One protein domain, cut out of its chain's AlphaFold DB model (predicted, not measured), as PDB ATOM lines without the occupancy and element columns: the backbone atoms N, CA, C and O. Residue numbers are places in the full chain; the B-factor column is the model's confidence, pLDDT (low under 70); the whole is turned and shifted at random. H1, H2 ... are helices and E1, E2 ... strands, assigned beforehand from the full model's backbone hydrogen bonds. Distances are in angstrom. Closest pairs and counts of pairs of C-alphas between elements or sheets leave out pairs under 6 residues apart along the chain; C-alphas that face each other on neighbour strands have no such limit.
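What this domain is: This is residues 10 to 67 of the 179 residues of the protein "Hypothetical protein" of Eutreptiella gymnastica (UniProt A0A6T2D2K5). A short two-stranded hairpin, E1 and E2, forms a thin wall in the middle between two helices, with H1 crosswise to the strands on one side and H2 running roughly along them on the other. Beyond H2 the backbone folds back through residues 54 to 61 to a last short turn of helix, H3, at the far end of a loosely built row. The printed part has 58 residues, with three named helices and two named strands in the order H1, E1, E2, H2, H3; the sheet, of order E1 - E2, is antiparallel, and the class is mixed, helices and strands. The whole is loose, with a radius of gyration of the C-alphas of 12.9 A and spans of 34 by 27 by 16 A.

Where its parts are: H1 is residues 10 to 19, 14.3 A from first to last C-alpha, and C-alpha 10 is at (-32.227, 47.027, -48.188). E1 is residues 29 to 32, 10.0 A long. E2 is residues 37 to 40, 10.1 A long. H2, the longest helix, is residues 42 to 53, 15.8 A long, and C-alpha 42 is at (-16.372, 41.488, -45.494). H3 is residues 62 to 65, 5.5 A long, and C-alpha 65 is at (-7.972, 36.282, -49.718).

How they stand to each other: E1 and E2 form a hairpin, antiparallel at 169 degrees between their directions. N 30 and O 39 are 2.9 A apart and N 37 and O 32 are 3.0 A apart, both within hydrogen-bond range. The closest C-alphas of H1 and E1 are those of Ala 13 and Tyr 29, 7.1 A apart. Those of H1 and E2 are Ala 16 and Arg 38, 7.6 A apart. E1 and H2 have 3 pairs of C-alphas within 8 A, the closest being Leu 30 and Ile 45 at 6.7 A. The closest C-alphas of E2 and H2 are those of Leu 39 and Ile 45, 6.0 A apart. H1 and H2 are apart, and H3 is apart from H1, E1, E2 and H2. In H1 and H2 every O i to N i+4 pair is within hydrogen-bond range; H3 is too short for such a pair, and its 1 pair of O i and N i+3 is not within range.

The domain as a whole: The two C-alphas farthest apart are those of Ala 23 and Gly 56, at 35.4 A. The printed part has no cut. The links E1 to E2 and E2 to H2 are tight, those from H1 to E1 and from H2 to H3 are short, and no link is long. The mean pLDDT of the printed part is 85.2; residue 59 and residues 61 to 67 are under 70.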
ATOM      1  N   ARG A  10     -33.176  46.086 -48.805       86.94
ATOM      2  CA  ARG A  10     -32.227  47.027 -48.188       86.94
ATOM      3  C   ARG A  10     -32.763  47.657 -46.904       86.94
ATOM      4  O   ARG A  10     -31.957  48.195 -46.145       86.94
ATOM      5  N   GLU A  11     -34.069  47.604 -46.653       85.25
ATOM      6  CA  GLU A  11     -34.666  48.123 -45.418       85.25
ATOM      7  C   GLU A  11     -34.219  47.323 -44.194       85.25
ATOM      8  O   GLU A  11     -33.793  47.919 -43.207       85.25
ATOM      9  N   THR A  12     -34.180  45.991 -44.297       84.25
ATOM     10  CA  THR A  12     -33.676  45.108 -43.234       84.25
ATOM     11  C   THR A  12     -32.228  45.446 -42.878       84.25
ATOM     12  O   THR A  12     -31.906  45.701 -41.719       84.25
ATOM     13  N   ALA A  13     -31.362  45.576 -43.889       86.62
ATOM     14  CA  ALA A  13     -29.971  45.976 -43.681       86.62
ATOM     15  C   ALA A  13     -29.848  47.401 -43.111       86.62
ATOM     16  O   ALA A  13     -28.947  47.679 -42.325       86.62
ATOM     17  N   ARG A  14     -30.746  48.326 -43.483       88.56
ATOM     18  CA  ARG A  14     -30.769  49.688 -42.929       88.56
ATOM     19  C   ARG A  14     -31.139  49.676 -41.445       88.56
ATOM     20  O   ARG A  14     -30.473  50.366 -40.680       88.56
ATOM     21  N   ALA A  15     -32.147  48.904 -41.043       87.81
ATOM     22  CA  ALA A  15     -32.522  48.759 -39.637       87.81
ATOM     23  C   ALA A  15     -31.360  48.184 -38.808       87.81
ATOM     24  O   ALA A  15     -31.004  48.747 -37.774       87.81
ATOM     25  N   ALA A  16     -30.697  47.141 -39.320       87.25
ATOM     26  CA  ALA A  16     -29.506  46.568 -38.695       87.25
ATOM     27  C   ALA A  16     -28.339  47.568 -38.612       87.25
ATOM     28  O   ALA A  16     -27.649  47.636 -37.598       87.25
ATOM     29  N   ALA A  17     -28.137  48.392 -39.645       88.25
ATOM     30  CA  ALA A  17     -27.101  49.423 -39.644       88.25
ATOM     31  C   ALA A  17     -27.355  50.491 -38.570       88.25
ATOM     32  O   ALA A  17     -26.424  50.863 -37.861       88.25
ATOM     33  N   VAL A  18     -28.607  50.935 -38.410       89.50
ATOM     34  CA  VAL A  18     -28.998  51.887 -37.356       89.50
ATOM     35  C   VAL A  18     -28.771  51.287 -35.969       89.50
ATOM     36  O   VAL A  18     -28.176  51.946 -35.121       89.50
ATOM     37  N   ALA A  19     -29.170  50.030 -35.754       86.88
ATOM     38  CA  ALA A  19     -28.923  49.322 -34.496       86.88
ATOM     39  C   ALA A  19     -27.420  49.180 -34.185       86.88
ATOM     40  O   ALA A  19     -27.020  49.232 -33.027       86.88
ATOM     41  N   ALA A  20     -26.582  49.071 -35.220       84.69
ATOM     42  CA  ALA A  20     -25.123  49.035 -35.120       84.69
ATOM     43  C   ALA A  20     -24.458  50.432 -35.078       84.69
ATOM     44  O   ALA A  20     -23.238  50.530 -35.213       84.69
ATOM     45  N   GLY A  21     -25.227  51.523 -34.956       88.62
ATOM     46  CA  GLY A  21     -24.698  52.893 -34.910       88.62
ATOM     47  C   GLY A  21     -24.106  53.405 -36.232       88.62
ATOM     48  O   GLY A  21     -23.412  54.422 -36.251       88.62
ATOM     49  N   LYS A  22     -24.359  52.726 -37.357       87.06
ATOM     50  CA  LYS A  22     -23.881  53.123 -38.689       87.06
ATOM     51  C   LYS A  22     -24.873  54.075 -39.362       87.06
ATOM     52  O   LYS A  22     -26.069  53.810 -39.434       87.06
ATOM     53  N   ALA A  23     -24.358  55.142 -39.979       85.38
ATOM     54  CA  ALA A  23     -25.175  56.110 -40.722       85.38
ATOM     55  C   ALA A  23     -25.849  55.519 -41.980       85.38
ATOM     56  O   ALA A  23     -26.872  56.020 -42.449       85.38
ATOM     57  N   ARG A  24     -25.263  54.466 -42.562       85.75
ATOM     58  CA  ARG A  24     -25.784  53.769 -43.745       85.75
ATOM     59  C   ARG A  24     -25.372  52.294 -43.739       85.75
ATOM     60  O   ARG A  24     -24.282  51.994 -43.254       85.75
ATOM     61  N   PRO A  25     -26.181  51.389 -44.323       87.44
ATOM     62  CA  PRO A  25     -25.782  49.998 -44.489       87.44
ATOM     63  C   PRO A  25     -24.631  49.868 -45.492       87.44
ATOM     64  O   PRO A  25     -24.679  50.442 -46.588       87.44
ATOM     65  N   THR A  26     -23.622  49.085 -45.120       88.56
ATOM     66  CA  THR A  26     -22.561  48.593 -46.006       88.56
ATOM     67  C   THR A  26     -22.878  47.158 -46.434       88.56
ATOM     68  O   THR A  26     -23.689  46.482 -45.809       88.56
ATOM     69  N   PHE A  27     -22.311  46.715 -47.557       88.81
ATOM     70  CA  PHE A  27     -22.486  45.351 -48.058       88.81
ATOM     71  C   PHE A  27     -21.109  44.766 -48.386       88.81
ATOM     72  O   PHE A  27     -20.282  45.506 -48.926       88.81
ATOM     73  N   PRO A  28     -20.857  43.474 -48.107       90.31
ATOM     74  CA  PRO A  28     -21.814  42.448 -47.668       90.31
ATOM     75  C   PRO A  28     -22.328  42.625 -46.226       90.31
ATOM     76  O   PRO A  28     -21.705  43.298 -45.410       90.31
ATOM     77  N   TYR A  29     -23.494  42.036 -45.960       91.62
ATOM     78  CA  TYR A  29     -24.151  41.961 -44.654       91.62
ATOM     79  C   TYR A  29     -24.546  40.500 -44.414       91.62
ATOM     80  O   TYR A  29     -25.090  39.867 -45.323       91.62
ATOM     81  N   LEU A  30     -24.234  39.971 -43.230       92.94
ATOM     82  CA  LEU A  30     -24.518  38.596 -42.828       92.94
ATOM     83  C   LEU A  30     -25.444  38.592 -41.613       92.94
ATOM     84  O   LEU A  30     -25.153  39.234 -40.605       92.94
ATOM     85  N   GLU A  31     -26.510  37.805 -41.702       92.94
ATOM     86  CA  GLU A  31     -27.320  37.386 -40.561       92.94
ATOM     87  C   GLU A  31     -27.051  35.906 -40.327       92.94
ATOM     88  O   GLU A  31     -27.208  35.092 -41.240       92.94
ATOM     89  N   ASP A  32     -26.601  35.578 -39.124       94.38
ATOM     90  CA  ASP A  32     -26.363  34.211 -38.693       94.38
ATOM     91  C   ASP A  32     -27.162  33.960 -37.419       94.38
ATOM     92  O   ASP A  32     -26.725  34.267 -36.308       94.38
ATOM     93  N   ASP A  33     -28.362  33.413 -37.598       93.94
ATOM     94  CA  ASP A  33     -29.277  33.127 -36.497       93.94
ATOM     95  C   ASP A  33     -28.760  32.008 -35.583       93.94
ATOM     96  O   ASP A  33     -29.061  32.015 -34.392       93.94
ATOM     97  N   ALA A  34     -27.960  31.069 -36.107       94.62
ATOM     98  CA  ALA A  34     -27.415  29.963 -35.318       94.62
ATOM     99  C   ALA A  34     -26.369  30.456 -34.310       94.62
ATOM    100  O   ALA A  34     -26.339  29.987 -33.172       94.62
ATOM    101  N   ALA A  35     -25.549  31.431 -34.710       93.75
ATOM    102  CA  ALA A  35     -24.611  32.112 -33.819       93.75
ATOM    103  C   ALA A  35     -25.217  33.348 -33.121       93.75
ATOM    104  O   ALA A  35     -24.593  33.918 -32.226       93.75
ATOM    105  N   GLY A  36     -26.416  33.782 -33.521       94.00
ATOM    106  CA  GLY A  36     -27.090  34.968 -32.988       94.00
ATOM    107  C   GLY A  36     -26.416  36.296 -33.356       94.00
ATOM    108  O   GLY A  36     -26.606  37.287 -32.648       94.00
ATOM    109  N   VAL A  37     -25.630  36.339 -34.439       93.00
ATOM    110  CA  VAL A  37     -24.854  37.527 -34.841       93.00
ATOM    111  C   VAL A  37     -25.387  38.173 -36.119       93.00
ATOM    112  O   VAL A  37     -25.931  37.524 -37.012       93.00
ATOM    113  N   ARG A  38     -25.200  39.492 -36.216       92.50
ATOM    114  CA  ARG A  38     -25.476  40.297 -37.412       92.50
ATOM    115  C   ARG A  38     -24.246  41.137 -37.708       92.50
ATOM    116  O   ARG A  38     -23.901  42.013 -36.919       92.50
ATOM    117  N   LEU A  39     -23.573  40.846 -38.814       92.25
ATOM    118  CA  LEU A  39     -22.254  41.391 -39.122       92.25
ATOM    119  C   LEU A  39     -22.279  42.175 -40.430       92.25
ATOM    120  O   LEU A  39     -22.880  41.773 -41.426       92.25
ATOM    121  N   PHE A  40     -21.582  43.302 -40.415       91.06
ATOM    122  CA  PHE A  40     -21.221  44.067 -41.600       91.06
ATOM    123  C   PHE A  40     -19.723  43.897 -41.854       91.06
ATOM    124  O   PHE A  40     -19.016  43.408 -40.985       91.06
ATOM    125  N   GLU A  41     -19.251  44.404 -42.993       87.75
ATOM    126  CA  GLU A  41     -17.848  44.340 -43.426       87.75
ATOM    127  C   GLU A  41     -17.400  42.923 -43.808       87.75
ATOM    128  O   GLU A  41     -17.617  41.937 -43.110       87.75
ATOM    129  N   SER A  42     -16.758  42.801 -44.969       87.19
ATOM    130  CA  SER A  42     -16.372  41.488 -45.494       87.19
ATOM    131  C   SER A  42     -15.316  40.787 -44.638       87.19
ATOM    132  O   SER A  42     -15.346  39.564 -44.560       87.19
ATOM    133  N   ALA A  43     -14.404  41.531 -44.002       84.69
ATOM    134  CA  ALA A  43     -13.357  40.963 -43.153       84.69
ATOM    135  C   ALA A  43     -13.945  40.281 -41.907       84.69
ATOM    136  O   ALA A  43     -13.675  39.105 -41.677       84.69
ATOM    137  N   ASP A  44     -14.811  40.986 -41.175       88.62
ATOM    138  CA  ASP A  44     -15.448  40.480 -39.953       88.62
ATOM    139  C   ASP A  44     -16.343  39.271 -40.255       88.62
ATOM    140  O   ASP A  44     -16.328  38.273 -39.534       88.62
ATOM    141  N   ILE A  45     -17.074  39.323 -41.374       91.44
ATOM    142  CA  ILE A  45     -17.896  38.207 -41.855       91.44
ATOM    143  C   ILE A  45     -17.037  36.970 -42.138       91.44
ATOM    144  O   ILE A  45     -17.386  35.869 -41.724       91.44
ATOM    145  N   VAL A  46     -15.924  37.128 -42.856       88.50
ATOM    146  CA  VAL A  46     -15.049  35.999 -43.210       88.50
ATOM    147  C   VAL A  46     -14.412  35.391 -41.966       88.50
ATOM    148  O   VAL A  46     -14.382  34.167 -41.851       88.50
ATOM    149  N   GLN A  47     -13.963  36.231 -41.031       87.44
ATOM    150  CA  GLN A  47     -13.413  35.785 -39.755       87.44
ATOM    151  C   GLN A  47     -14.443  34.958 -38.972       87.44
ATOM    152  O   GLN A  47     -14.174  33.807 -38.639       87.44
ATOM    153  N   HIS A  48     -15.661  35.486 -38.792       92.12
ATOM    154  CA  HIS A  48     -16.760  34.783 -38.116       92.12
ATOM    155  C   HIS A  48     -17.074  33.424 -38.747       92.12
ATOM    156  O   HIS A  48     -17.233  32.426 -38.042       92.12
ATOM    157  N   LEU A  49     -17.148  33.367 -40.081       91.81
ATOM    158  CA  LEU A  49     -17.451  32.127 -40.795       91.81
ATOM    159  C   LEU A  49     -16.358  31.068 -40.608       91.81
ATOM    160  O   LEU A  49     -16.677  29.884 -40.506       91.81
ATOM    161  N   LEU A  50     -15.089  31.470 -40.566       88.94
ATOM    162  CA  LEU A  50     -13.973  30.548 -40.357       88.94
ATOM    163  C   LEU A  50     -13.894  30.070 -38.906       88.94
ATOM    164  O   LEU A  50     -13.745  28.871 -38.681       88.94
ATOM    165  N   ASP A  51     -14.087  30.969 -37.944       89.62
ATOM    166  CA  ASP A  51     -14.062  30.623 -36.520       89.62
ATOM    167  C   ASP A  51     -15.238  29.712 -36.135       89.62
ATOM    168  O   ASP A  51     -15.066  28.759 -35.375       89.62
ATOM    169  N   THR A  52     -16.424  29.960 -36.702       93.81
ATOM    170  CA  THR A  52     -17.656  29.228 -36.358       93.81
ATOM    171  C   THR A  52     -17.840  27.952 -37.186       93.81
ATOM    172  O   THR A  52     -18.242  26.920 -36.652       93.81
ATOM    173  N   TYR A  53     -17.553  27.998 -38.494       92.44
ATOM    174  CA  TYR A  53     -17.878  26.919 -39.443       92.44
ATOM    175  C   TYR A  53     -16.672  26.364 -40.204       92.44
ATOM    176  O   TYR A  53     -16.821  25.435 -41.001       92.44
ATOM    177  N   GLY A  54     -15.474  26.914 -39.995       86.56
ATOM    178  CA  GLY A  54     -14.279  26.529 -40.741       86.56
ATOM    179  C   GLY A  54     -13.776  25.121 -40.430       86.56
ATOM    180  O   GLY A  54     -12.978  24.596 -41.200       86.56
ATOM    181  N   ASN A  55     -14.226  24.486 -39.338       87.12
ATOM    182  CA  ASN A  55     -13.776  23.154 -38.907       87.12
ATOM    183  C   ASN A  55     -12.237  23.029 -38.856       87.12
ATOM    184  O   ASN A  55     -11.667  22.024 -39.278       87.12
ATOM    185  N   GLY A  56     -11.556  24.078 -38.378       81.25
ATOM    186  CA  GLY A  56     -10.093  24.135 -38.317       81.25
ATOM    187  C   GLY A  56      -9.401  24.420 -39.656       81.25
ATOM    188  O   GLY A  56      -8.178  24.314 -39.733       81.25
ATOM    189  N   ALA A  57     -10.145  24.781 -40.709       78.88
ATOM    190  CA  ALA A  57      -9.549  25.309 -41.929       78.88
ATOM    191  C   ALA A  57      -8.738  26.573 -41.589       78.88
ATOM    192  O   ALA A  57      -9.281  27.492 -40.971       78.88
ATOM    193  N   PRO A  58      -7.451  26.639 -41.972       71.56
ATOM    194  CA  PRO A  58      -6.643  27.813 -41.694       71.56
ATOM    195  C   PRO A  58      -7.202  29.009 -42.463       71.56
ATOM    196  O   PRO A  58      -7.575  28.886 -43.633       71.56
ATOM    197  N   LEU A  59      -7.219  30.173 -41.813       68.25
ATOM    198  CA  LEU A  59      -7.468  31.428 -42.504       68.25
ATOM    199  C   LEU A  59      -6.331  31.612 -43.521       68.25
ATOM    200  O   LEU A  59      -5.166  31.647 -43.107       68.25
ATOM    201  N   PRO A  60      -6.609  31.678 -44.837       70.06
ATOM    202  CA  PRO A  60      -5.570  32.047 -45.787       70.06
ATOM    203  C   PRO A  60      -5.015  33.414 -45.369       70.06
ATOM    204  O   PRO A  60      -5.793  34.265 -44.920       70.06
ATOM    205  N   PRO A  61      -3.695  33.648 -45.465       68.75
ATOM    206  CA  PRO A  61      -3.124  34.923 -45.057       68.75
ATOM    207  C   PRO A  61      -3.838  36.067 -45.797       68.75
ATOM    208  O   PRO A  61      -4.283  35.871 -46.932       68.75
ATOM    209  N   PRO A  62      -3.964  37.268 -45.201       67.56
ATOM    210  CA  PRO A  62      -4.726  38.364 -45.802       67.56
ATOM    211  C   PRO A  62      -4.343  38.675 -47.258       67.56
ATOM    212  O   PRO A  62      -5.212  39.055 -48.035       67.56
ATOM    213  N   SER A  63      -3.085  38.445 -47.653       65.50
ATOM    214  CA  SER A  63      -2.598  38.564 -49.036       65.50
ATOM    215  C   SER A  63      -3.314  37.664 -50.050       65.50
ATOM    216  O   SER A  63      -3.437  38.034 -51.216       65.50
ATOM    217  N   ASP A  64      -3.779  36.496 -49.611       65.12
ATOM    218  CA  ASP A  64      -4.298  35.429 -50.470       65.12
ATOM    219  C   ASP A  64      -5.818  35.521 -50.631       65.12
ATOM    220  O   ASP A  64      -6.354  35.147 -51.675       65.12
ATOM    221  N   TYR A  65      -6.528  36.045 -49.624       64.06
ATOM    222  CA  TYR A  65      -7.972  36.282 -49.718       64.06
ATOM    223  C   TYR A  65      -8.316  37.717 -50.140       64.06
ATOM    224  O   TYR A  65      -9.216  37.918 -50.957       64.06
ATOM    225  N   PHE A  66      -7.564  38.723 -49.681       64.62
ATOM    226  CA  PHE A  66      -7.633  40.085 -50.217       64.62
ATOM    227  C   PHE A  66      -6.598  40.261 -51.320       64.62
ATOM    228  O   PHE A  66      -5.691  41.083 -51.215       64.62
ATOM    229  N   LEU A  67      -6.755  39.497 -52.403       63.16
ATOM    230  CA  LEU A  67      -5.972  39.706 -53.615       63.16
ATOM    231  C   LEU A  67      -6.187  41.155 -54.083       63.16
ATOM    232  O   LEU A  67      -7.300  41.492 -54.504       63.16
TER     233      LEU A  67